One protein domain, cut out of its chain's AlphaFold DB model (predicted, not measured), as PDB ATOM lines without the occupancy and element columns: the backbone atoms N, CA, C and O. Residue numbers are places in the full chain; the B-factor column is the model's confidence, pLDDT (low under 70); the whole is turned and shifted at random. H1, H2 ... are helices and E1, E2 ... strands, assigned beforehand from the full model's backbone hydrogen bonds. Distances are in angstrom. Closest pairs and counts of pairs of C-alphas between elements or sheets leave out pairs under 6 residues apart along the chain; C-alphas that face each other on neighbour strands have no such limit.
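Overview. This is residues 4 to 80 of the 86 residues of an uncharacterized protein of Muribaculum sp. An287 (UniProt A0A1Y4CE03). Look for a small three-stranded sheet, E3, E4 and E5, with helix H1 over one face and with E5 and E4 nearest to the mean of the C-alphas, and for two strand hairpins, E1 with E2 and E6 with E7. The second hairpin reaches away from H2 and makes the far end of the longest axis, while its last residue, Glu 80, folds back to the end of E1. You have 77 printed residues, with two named helices and seven named strands in the order H1 E1 E2 E3 E4 E5 H2 E6 E7, of mixed class; the three sheets are antiparallel. The whole is compact, with a radius of gyration of the C-alphas of 12.8 A, yet only just elongated, spanning 38 by 25 by 23 A.

Along the chain. Find C-alpha 4 at (194.579, 206.809, 262.701), where H1 begins and runs to residue 10. E1, residues 14 to 19, covers 16.8 A, and E2, residues 24 to 29, covers 17.2 A. E3, residues 32 to 36, starts at C-alpha 32, (199.719, 217.272, 260.390); E4, residues 39 to 43, and E5, residues 52 to 55, follow. H2 holds residues 59 to 65. E6, residues 67 to 74, is the longest strand at 22.7 A, and E7, residues 77 to 80, ends at C-alpha 80, (197.858, 215.750, 235.704).

Arrangement. Begin with E3 E4 E5, a meander, each strand the antiparallel neighbour of the one before. N 34 and O 41 are 2.9 A apart, and N 40 and O 54 are 2.8 A apart, within hydrogen-bond range. H1 is on this sheet at a height of 9.5 A over it, over E3 and only just not over E4, where 2 of its 7 C-alphas fall; on the local plane, fitted to just 6 C-alphas, it runs slantwise to E3 at 50 degrees. H2 is not on the sheet. H1 and H2 only just touch, with 3 pairs of C-alphas within 8 A, the closest Ala 9 and Ile 63 at 7.3 A; they run the same way at a steep tilt of 35.3 degrees, only just past shallow. In both helices every O i to N i+4 pair is within hydrogen-bond range. In the hairpin E1 and E2, N 17 and O 26 are 2.8 A apart; the closest C-alphas of E1 and E5, Tyr 17 and Val 52, are 7.4 A apart. In the hairpin E6 and E7, N 72 and O 79 are 2.8 A apart. E1 and E6 are near each other, and E7 is apart from H2.

Size, cuts and confidence. The C-alphas of Gln 8 and Arg 76, the two farthest apart, are 38.8 A from each other. The printed part has no cut and no long link; E4 to E5 is short, with 8 residues between, and the other links are tight. Mean pLDDT of the printed part is 93.6, and no printed residue is under 70.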
ATOM      1  N   LYS A   4     193.471 207.180 261.811       93.50
ATOM      2  CA  LYS A   4     194.579 206.809 262.701       93.50
ATOM      3  C   LYS A   4     195.679 206.048 261.952       93.50
ATOM      4  O   LYS A   4     196.844 206.391 262.110       93.50
ATOM      5  N   GLU A   5     195.303 205.098 261.098       94.12
ATOM      6  CA  GLU A   5     196.233 204.313 260.270       94.12
ATOM      7  C   GLU A   5     196.942 205.214 259.256       94.12
ATOM      8  O   GLU A   5     198.158 205.171 259.108       94.12
ATOM      9  N   ILE A   6     196.182 206.108 258.616       94.06
ATOM     10  CA  ILE A   6     196.724 207.075 257.655       94.06
ATOM     11  C   ILE A   6     197.742 207.999 258.334       94.06
ATOM     12  O   ILE A   6     198.809 208.255 257.784       94.06
ATOM     13  N   LYS A   7     197.441 208.479 259.548       95.38
ATOM     14  CA  LYS A   7     198.383 209.286 260.335       95.38
ATOM     15  C   LYS A   7     199.670 208.529 260.631       95.38
ATOM     16  O   LYS A   7     200.735 209.098 260.443       95.38
ATOM     17  N   GLN A   8     199.576 207.274 261.058       95.31
ATOM     18  CA  GLN A   8     200.757 206.455 261.335       95.31
ATOM     19  C   GLN A   8     201.613 206.219 260.086       95.31
ATOM     20  O   GLN A   8     202.833 206.237 260.187       95.31
ATOM     21  N   ALA A   9     200.992 206.036 258.919       95.25
ATOM     22  CA  ALA A   9     201.712 205.750 257.683       95.25
ATOM     23  C   ALA A   9     202.356 206.982 257.025       95.25
ATOM     24  O   ALA A   9     203.360 206.845 256.327       95.25
ATOM     25  N   LEU A  10     201.761 208.169 257.193       95.75
ATOM     26  CA  LEU A  10     202.147 209.367 256.437       95.75
ATOM     27  C   LEU A  10     202.869 210.434 257.262       95.75
ATOM     28  O   LEU A  10     203.646 211.195 256.691       95.75
ATOM     29  N   ILE A  11     202.624 210.534 258.574       96.62
ATOM     30  CA  ILE A  11     203.313 211.532 259.406       96.62
ATOM     31  C   ILE A  11     204.820 211.272 259.361       96.62
ATOM     32  O   ILE A  11     205.285 210.161 259.598       96.62
ATOM     33  N   GLY A  12     205.583 212.322 259.078       96.19
ATOM     34  CA  GLY A  12     207.034 212.282 258.974       96.19
ATOM     35  C   GLY A  12     207.573 211.960 257.580       96.19
ATOM     36  O   GLY A  12     208.753 212.224 257.359       96.19
ATOM     37  N   LYS A  13     206.742 211.476 256.646       96.50
ATOM     38  CA  LYS A  13     207.123 211.342 255.232       96.50
ATOM     39  C   LYS A  13     207.203 212.701 254.554       96.50
ATOM     40  O   LYS A  13     206.548 213.652 254.992       96.50
ATOM     41  N   VAL A  14     207.981 212.792 253.483       97.06
ATOM     42  CA  VAL A  14     208.021 213.993 252.646       97.06
ATOM     43  C   VAL A  14     207.065 213.817 251.478       97.06
ATOM     44  O   VAL A  14     207.089 212.796 250.801       97.06
ATOM     45  N   LEU A  15     206.202 214.803 251.262       97.06
ATOM     46  CA  LEU A  15     205.285 214.855 250.135       97.06
ATOM     47  C   LEU A  15     205.821 215.830 249.094       97.06
ATOM     48  O   LEU A  15     206.090 216.979 249.431       97.06
ATOM     49  N   SER A  16     205.879 215.389 247.842       96.62
ATOM     50  CA  SER A  16     205.895 216.258 246.667       96.62
ATOM     51  C   SER A  16     204.512 216.243 246.025       96.62
ATOM     52  O   SER A  16     203.958 215.176 245.750       96.62
ATOM     53  N   TYR A  17     203.953 217.421 245.784       96.69
ATOM     54  CA  TYR A  17     202.652 217.617 245.156       96.69
ATOM     55  C   TYR A  17     202.796 218.470 243.901       96.69
ATOM     56  O   TYR A  17     203.539 219.449 243.896       96.69
ATOM     57  N   TYR A  18     202.049 218.118 242.860       95.88
ATOM     58  CA  TYR A  18     201.908 218.925 241.656       95.88
ATOM     59  C   TYR A  18     200.458 218.909 241.172       95.88
ATOM     60  O   TYR A  18     199.841 217.847 241.074       95.88
ATOM     61  N   ASP A  19     199.938 220.086 240.839       94.31
ATOM     62  CA  ASP A  19     198.633 220.312 240.230       94.31
ATOM     63  C   ASP A  19     198.801 221.019 238.886       94.31
ATOM     64  O   ASP A  19     199.022 222.232 238.826       94.31
ATOM     65  N   GLY A  20     198.670 220.258 237.802       93.38
ATOM     66  CA  GLY A  20     198.816 220.762 236.444       93.38
ATOM     67  C   GLY A  20     197.722 221.734 236.008       93.38
ATOM     68  O   GLY A  20     197.955 222.486 235.070       93.38
ATOM     69  N   TRP A  21     196.566 221.772 236.680       91.44
ATOM     70  CA  TRP A  21     195.522 222.751 236.352       91.44
ATOM     71  C   TRP A  21     195.892 224.150 236.841       91.44
ATOM     72  O   TRP A  21     195.796 225.126 236.104       91.44
ATOM     73  N   ASN A  22     196.352 224.237 238.089       88.44
ATOM     74  CA  ASN A  22     196.690 225.511 238.727       88.44
ATOM     75  C   ASN A  22     198.171 225.896 238.571       88.44
ATOM     76  O   ASN A  22     198.575 226.950 239.056       88.44
ATOM     77  N   GLY A  23     199.000 225.030 237.976       88.38
ATOM     78  CA  GLY A  23     200.459 225.188 237.961       88.38
ATOM     79  C   GLY A  23     201.076 225.204 239.366       88.38
ATOM     80  O   GLY A  23     202.153 225.763 239.563       88.38
ATOM     81  N   SER A  24     200.380 224.635 240.353       88.81
ATOM     82  CA  SER A  24     200.778 224.669 241.760       88.81
ATOM     83  C   SER A  24     201.640 223.460 242.097       88.81
ATOM     84  O   SER A  24     201.403 222.356 241.608       88.81
ATOM     85  N   SER A  25     202.637 223.656 242.953       92.81
ATOM     86  CA  SER A  25     203.446 222.567 243.488       92.81
ATOM     87  C   SER A  25     203.819 222.847 244.933       92.81
ATOM     88  O   SER A  25     203.888 224.004 245.347       92.81
ATOM     89  N   ASP A  26     204.030 221.784 245.698       93.50
ATOM     90  CA  ASP A  26     204.463 221.892 247.086       93.50
ATOM     91  C   ASP A  26     205.387 220.728 247.451       93.50
ATOM     92  O   ASP A  26     205.285 219.636 246.885       93.50
ATOM     93  N   TYR A  27     206.293 220.968 248.393       95.44
ATOM     94  CA  TYR A  27     207.265 219.989 248.860       95.44
ATOM     95  C   TYR A  27     207.523 220.166 250.355       95.44
ATOM     96  O   TYR A  27     208.178 221.119 250.780       95.44
ATOM     97  N   PHE A  28     207.017 219.244 251.177       95.75
ATOM     98  CA  PHE A  28     207.141 219.359 252.630       95.75
ATOM     99  C   PHE A  28     207.058 218.026 253.368       95.75
ATOM    100  O   PHE A  28     206.435 217.063 252.927       95.75
ATOM    101  N   LYS A  29     207.641 217.994 254.569       97.00
ATOM    102  CA  LYS A  29     207.462 216.897 255.521       97.00
ATOM    103  C   LYS A  29     206.077 216.975 256.157       97.00
ATOM    104  O   LYS A  29     205.747 217.985 256.767       97.00
ATOM    105  N   ILE A  30     205.280 215.914 256.065       96.94
ATOM    106  CA  ILE A  30     203.922 215.870 256.619       96.94
ATOM    107  C   ILE A  30     203.997 215.846 258.152       96.94
ATOM    108  O   ILE A  30     204.355 214.830 258.748       96.94
ATOM    109  N   GLY A  31     203.623 216.942 258.810       96.50
ATOM    110  CA  GLY A  31     203.546 217.026 260.275       96.50
ATOM    111  C   GLY A  31     202.120 217.068 260.817       96.50
ATOM    112  O   GLY A  31     201.906 216.859 262.012       96.50
ATOM    113  N   TYR A  32     201.115 217.291 259.965       97.00
ATOM    114  CA  TYR A  32     199.719 217.272 260.390       97.00
ATOM    115  C   TYR A  32     198.774 216.747 259.308       97.00
ATOM    116  O   TYR A  32     198.914 217.049 258.126       97.00
ATOM    117  N   ILE A  33     197.769 215.974 259.735       96.25
ATOM    118  CA  ILE A  33     196.728 215.420 258.862       96.25
ATOM    119  C   ILE A  33     195.355 215.678 259.471       96.25
ATOM    120  O   ILE A  33     195.075 215.290 260.615       96.25
ATOM    121  N   LYS A  34     194.475 216.271 258.666       95.00
ATOM    122  CA  LYS A  34     193.058 216.477 258.966       95.00
ATOM    123  C   LYS A  34     192.213 215.552 258.089       95.00
ATOM    124  O   LYS A  34     192.383 215.513 256.877       95.00
ATOM    125  N   GLY A  35     191.305 214.794 258.699       92.19
ATOM    126  CA  GLY A  35     190.327 214.000 257.954       92.19
ATOM    127  C   GLY A  35     189.135 214.858 257.538       92.19
ATOM    128  O   GLY A  35     188.578 215.559 258.382       92.19
ATOM    129  N   CYS A  36     188.730 214.766 256.272       87.00
ATOM    130  CA  CYS A  36     187.601 215.504 255.704       87.00
ATOM    131  C   CYS A  36     186.760 214.552 254.835       87.00
ATOM    132  O   CYS A  36     186.994 214.433 253.635       87.00
ATOM    133  N   GLY A  37     185.807 213.827 255.434       89.50
ATOM    134  CA  GLY A  37     184.923 212.916 254.691       89.50
ATOM    135  C   GLY A  37     185.689 211.834 253.917       89.50
ATOM    136  O   GLY A  37     186.391 211.018 254.523       89.50
ATOM    137  N   SER A  38     185.570 211.833 252.589       93.62
ATOM    138  CA  SER A  38     186.266 210.924 251.661       93.62
ATOM    139  C   SER A  38     187.718 211.321 251.357       93.62
ATOM    140  O   SER A  38     188.433 210.560 250.705       93.62
ATOM    141  N   CYS A  39     188.189 212.458 251.870       94.56
ATOM    142  CA  CYS A  39     189.536 212.978 251.653       94.56
ATOM    143  C   CYS A  39     190.296 213.166 252.975       94.56
ATOM    144  O   CYS A  39     189.736 213.126 254.080       94.56
ATOM    145  N   ILE A  40     191.599 213.381 252.853       95.38
ATOM    146  CA  ILE A  40     192.441 213.959 253.895       95.38
ATOM    147  C   ILE A  40     193.060 215.254 253.378       95.38
ATOM    148  O   ILE A  40     193.259 215.418 252.176       95.38
ATOM    149  N   SER A  41     193.391 216.146 254.298       94.88
ATOM    150  CA  SER A  41     194.238 217.304 254.038       94.88
ATOM    151  C   SER A  41     195.524 217.136 254.834       94.88
ATOM    152  O   SER A  41     195.467 216.871 256.042       94.88
ATOM    153  N   VAL A  42     196.665 217.262 254.165       95.69
ATOM    154  CA  VAL A  42     197.997 217.112 254.759       95.69
ATOM    155  C   VAL A  42     198.732 218.447 254.754       95.69
ATOM    156  O   VAL A  42     198.576 219.240 253.830       95.69
ATOM    157  N   TYR A  43     199.485 218.697 255.822       96.19
ATOM    158  CA  TYR A  43     200.141 219.975 256.094       96.19
ATOM    159  C   TYR A  43     201.538 219.747 256.684       96.19
ATOM    160  O   TYR A  43     201.745 218.727 257.363       96.19
ATOM    161  N   PRO A  44     202.464 220.708 256.520       95.50
ATOM    162  CA  PRO A  44     203.749 220.676 257.208       95.50
ATOM    163  C   PRO A  44     203.578 220.730 258.728       95.50
ATOM    164  O   PRO A  44     204.194 219.961 259.455       95.50
ATOM    165  N   GLU A  45     202.674 221.578 259.218       95.00
ATOM    166  CA  GLU A  45     202.355 221.725 260.639       95.00
ATOM    167  C   GLU A  45     200.873 222.089 260.821       95.00
ATOM    168  O   GLU A  45     200.191 222.532 259.893       95.00
ATOM    169  N   LYS A  46     200.344 221.929 262.039       93.31
ATOM    170  CA  LYS A  46     198.956 222.302 262.343       93.31
ATOM    171  C   LYS A  46     198.770 223.818 262.194       93.31
ATOM    172  O   LYS A  46     199.342 224.586 262.956       93.31
ATOM    173  N   GLY A  47     197.913 224.229 261.259       87.69
ATOM    174  CA  GLY A  47     197.575 225.640 261.036       87.69
ATOM    175  C   GLY A  47     198.589 226.425 260.195       87.69
ATOM    176  O   GLY A  47     198.464 227.643 260.121       87.69
ATOM    177  N   LYS A  48     199.564 225.757 259.562       85.50
ATOM    178  CA  LYS A  48     200.535 226.388 258.655       85.50
ATOM    179  C   LYS A  48     200.487 225.778 257.255       85.50
ATOM    180  O   LYS A  48     200.245 224.581 257.108       85.50
ATOM    181  N   GLY A  49     200.818 226.603 256.262       79.31
ATOM    182  CA  GLY A  49     200.948 226.202 254.861       79.31
ATOM    183  C   GLY A  49     199.612 226.003 254.146       79.31
ATOM    184  O   GLY A  49     198.536 226.076 254.746       79.31
ATOM    185  N   PHE A  50     199.699 225.742 252.846       81.69
ATOM    186  CA  PHE A  50     198.556 225.326 252.045       81.69
ATOM    187  C   PHE A  50     198.375 223.814 252.205       81.69
ATOM    188  O   PHE A  50     199.319 223.039 252.119       81.69
ATOM    189  N   GLY A  51     197.156 223.387 252.532       88.38
ATOM    190  CA  GLY A  51     196.873 221.970 252.729       88.38
ATOM    191  C   GLY A  51     196.735 221.252 251.399       88.38
ATOM    192  O   GLY A  51     195.859 221.610 250.615       88.38
ATOM    193  N   VAL A  52     197.517 220.197 251.180       94.06
ATOM    194  CA  VAL A  52     197.330 219.330 250.012       94.06
ATOM    195  C   VAL A  52     196.189 218.359 250.298       94.06
ATOM    196  O   VAL A  52     196.169 217.681 251.329       94.06
ATOM    197  N   ILE A  53     195.213 218.298 249.393       94.19
ATOM    198  CA  ILE A  53     194.066 217.394 249.509       94.19
ATOM    199  C   ILE A  53     194.394 216.083 248.800       94.19
ATOM    200  O   ILE A  53     194.758 216.076 247.626       94.19
ATOM    201  N   ILE A  54     194.223 214.968 249.508       94.88
ATOM    202  CA  ILE A  54     194.423 213.622 248.969       94.88
ATOM    203  C   ILE A  54     193.155 212.794 249.215       94.88
ATOM    204  O   ILE A  54     192.749 212.607 250.370       94.88
ATOM    205  N   PRO A  55     192.493 212.277 248.167       94.94
ATOM    206  CA  PRO A  55     191.396 211.332 248.327       94.94
ATOM    207  C   PRO A  55     191.841 210.063 249.060       94.94
ATOM    208  O   PRO A  55     192.867 209.466 248.735       94.94
ATOM    209  N   LYS A  56     191.039 209.599 250.028       94.94
ATOM    210  CA  LYS A  56     191.359 208.405 250.831       94.94
ATOM    211  C   LYS A  56     191.527 207.143 249.985       94.94
ATOM    212  O   LYS A  56     192.247 206.241 250.397       94.94
ATOM    213  N   ALA A  57     190.879 207.093 248.822       94.19
ATOM    214  CA  ALA A  57     190.994 205.992 247.871       94.19
ATOM    215  C   ALA A  57     192.409 205.848 247.283       94.19
ATOM    216  O   ALA A  57     192.787 204.750 246.894       94.19
ATOM    217  N   TYR A  58     193.198 206.927 247.234       94.62
ATOM    218  CA  TYR A  58     194.540 206.910 246.635       94.62
ATOM    219  C   TYR A  58     195.622 206.560 247.654       94.62
ATOM    220  O   TYR A  58     196.703 206.120 247.281       94.62
ATOM    221  N   ILE A  59     195.318 206.711 248.947       94.62
ATOM    222  CA  ILE A  59     196.270 206.525 250.045       94.62
ATOM    223  C   ILE A  59     196.919 205.134 250.057       94.62
ATOM    224  O   ILE A  59     198.137 205.096 250.204       94.62
ATOM    225  N   PRO A  60     196.194 204.010 249.871       94.56
ATOM    226  CA  PRO A  60     196.833 202.694 249.841       94.56
ATOM    227  C   PRO A  60     197.915 202.597 248.760       94.56
ATOM    228  O   PRO A  60     199.053 202.256 249.065       94.56
ATOM    229  N   LYS A  61     197.590 203.008 247.527       94.56
ATOM    230  CA  LYS A  61     198.529 202.983 246.399       94.56
ATOM    231  C   LYS A  61     199.687 203.967 246.585       94.56
ATOM    232  O   LYS A  61     200.819 203.646 246.255       94.56
ATOM    233  N   LEU A  62     199.419 205.136 247.166       94.56
ATOM    234  CA  LEU A  62     200.446 206.129 247.485       94.56
ATOM    235  C   LEU A  62     201.455 205.595 248.518       94.56
ATOM    236  O   LEU A  62     202.651 205.830 248.388       94.56
ATOM    237  N   ILE A  63     200.980 204.873 249.539       94.62
ATOM    238  CA  ILE A  63     201.838 204.253 250.560       94.62
ATOM    239  C   ILE A  63     202.665 203.111 249.961       94.62
ATOM    240  O   ILE A  63     203.837 202.985 250.304       94.62
ATOM    241  N   GLU A  64     202.055 202.296 249.098       94.50
ATOM    242  CA  GLU A  64     202.678 201.116 248.490       94.50
ATOM    243  C   GLU A  64     203.713 201.480 247.418       94.50
ATOM    244  O   GLU A  64     204.843 201.004 247.464       94.50
ATOM    245  N   CYS A  65     203.340 202.332 246.461       95.38
ATOM    246  CA  CYS A  65     204.173 202.649 245.301       95.38
ATOM    247  C   CYS A  65     205.035 203.903 245.495       95.38
ATOM    248  O   CYS A  65     205.887 204.185 244.659       95.38
ATOM    249  N   GLY A  66     204.775 204.697 246.536       95.44
ATOM    250  CA  GLY A  66     205.408 206.003 246.728       95.44
ATOM    251  C   GLY A  66     204.899 207.084 245.771       95.44
ATOM    252  O   GLY A  66     205.265 208.240 245.924       95.44
ATOM    253  N   GLU A  67     204.032 206.765 244.811       96.25
ATOM    254  CA  GLU A  67     203.499 207.730 243.852       96.25
ATOM    255  C   GLU A  67     202.053 207.407 243.459       96.25
ATOM    256  O   GLU A  67     201.638 206.249 243.360       96.25
ATOM    257  N   TYR A  68     201.279 208.460 243.212       96.81
ATOM    258  CA  TYR A  68     199.995 208.382 242.539       96.81
ATOM    259  C   TYR A  68     199.863 209.538 241.545       96.81
ATOM    260  O   TYR A  68     199.981 210.705 241.921       96.81
ATOM    261  N   VAL A  69     199.563 209.211 240.288       95.81
ATOM    262  CA  VAL A  69     199.261 210.181 239.228       95.81
ATOM    263  C   VAL A  69     197.793 210.054 238.852       95.81
ATOM    264  O   VAL A  69     197.286 208.955 238.615       95.81
ATOM    265  N   ARG A  70     197.097 211.186 238.811       94.88
ATOM    266  CA  ARG A  70     195.725 211.294 238.327       94.88
ATOM    267  C   ARG A  70     195.716 212.118 237.050       94.88
ATOM    268  O   ARG A  70     196.037 213.301 237.089       94.88
ATOM    269  N   HIS A  71     195.279 211.505 235.958       94.25
ATOM    270  CA  HIS A  71     194.974 212.215 234.722       94.25
ATOM    271  C   HIS A  71     193.546 212.763 234.814       94.25
ATOM    272  O   HIS A  71     192.616 212.033 235.169       94.25
ATOM    273  N   ASN A  72     193.386 214.055 234.555       91.81
ATOM    274  CA  ASN A  72     192.115 214.765 234.579       91.81
ATOM    275  C   ASN A  72     191.886 215.469 233.241       91.81
ATOM    276  O   ASN A  72     192.823 215.717 232.481       91.81
ATOM    277  N   GLU A  73     190.635 215.836 232.998       92.88
ATOM    278  CA  GLU A  73     190.236 216.645 231.856       92.88
ATOM    279  C   GLU A  73     189.175 217.651 232.307       92.88
ATOM    280  O   GLU A  73     188.199 217.282 232.965       92.88
ATOM    281  N   VAL A  74     189.379 218.923 231.972       90.69
ATOM    282  CA  VAL A  74     188.412 220.010 232.178       90.69
ATOM    283  C   VAL A  74     188.335 220.784 230.871       90.69
ATOM    284  O   VAL A  74     189.362 221.181 230.339       90.69
ATOM    285  N   GLU A  75     187.130 220.967 230.324       89.88
ATOM    286  CA  GLU A  75     186.907 221.754 229.096       89.88
ATOM    287  C   GLU A  75     187.792 221.337 227.899       89.88
ATOM    288  O   GLU A  75     188.218 222.176 227.111       89.88
ATOM    289  N   ARG A  76     188.044 220.028 227.730       90.75
ATOM    290  CA  ARG A  76     188.946 219.448 226.706       90.75
ATOM    291  C   ARG A  76     190.437 219.749 226.910       90.75
ATOM    292  O   ARG A  76     191.248 219.435 226.041       90.75
ATOM    293  N   CYS A  77     190.815 220.313 228.054       89.31
ATOM    294  CA  CYS A  77     192.200 220.456 228.485       89.31
ATOM    295  C   CYS A  77     192.563 219.305 229.425       89.31
ATOM    296  O   CYS A  77     192.018 219.186 230.527       89.31
ATOM    297  N   SER A  78     193.499 218.459 228.996       93.38
ATOM    298  CA  SER A  78     194.047 217.386 229.825       93.38
ATOM    299  C   SER A  78     195.161 217.914 230.729       93.38
ATOM    300  O   SER A  78     196.031 218.658 230.281       93.38
ATOM    301  N   PHE A  79     195.161 217.500 231.994       94.19
ATOM    302  CA  PHE A  79     196.219 217.824 232.951       94.19
ATOM    303  C   PHE A  79     196.412 216.695 233.962       94.19
ATOM    304  O   PHE A  79     195.563 215.816 234.126       94.19
ATOM    305  N   GLU A  80     197.531 216.733 234.676       95.81
ATOM    306  CA  GLU A  80     197.858 215.750 235.704       95.81
ATOM    307  C   GLU A  80     197.884 216.378 237.090       95.81
ATOM    308  O   GLU A  80     198.350 217.500 237.278       95.81
TER     309      GLU A  80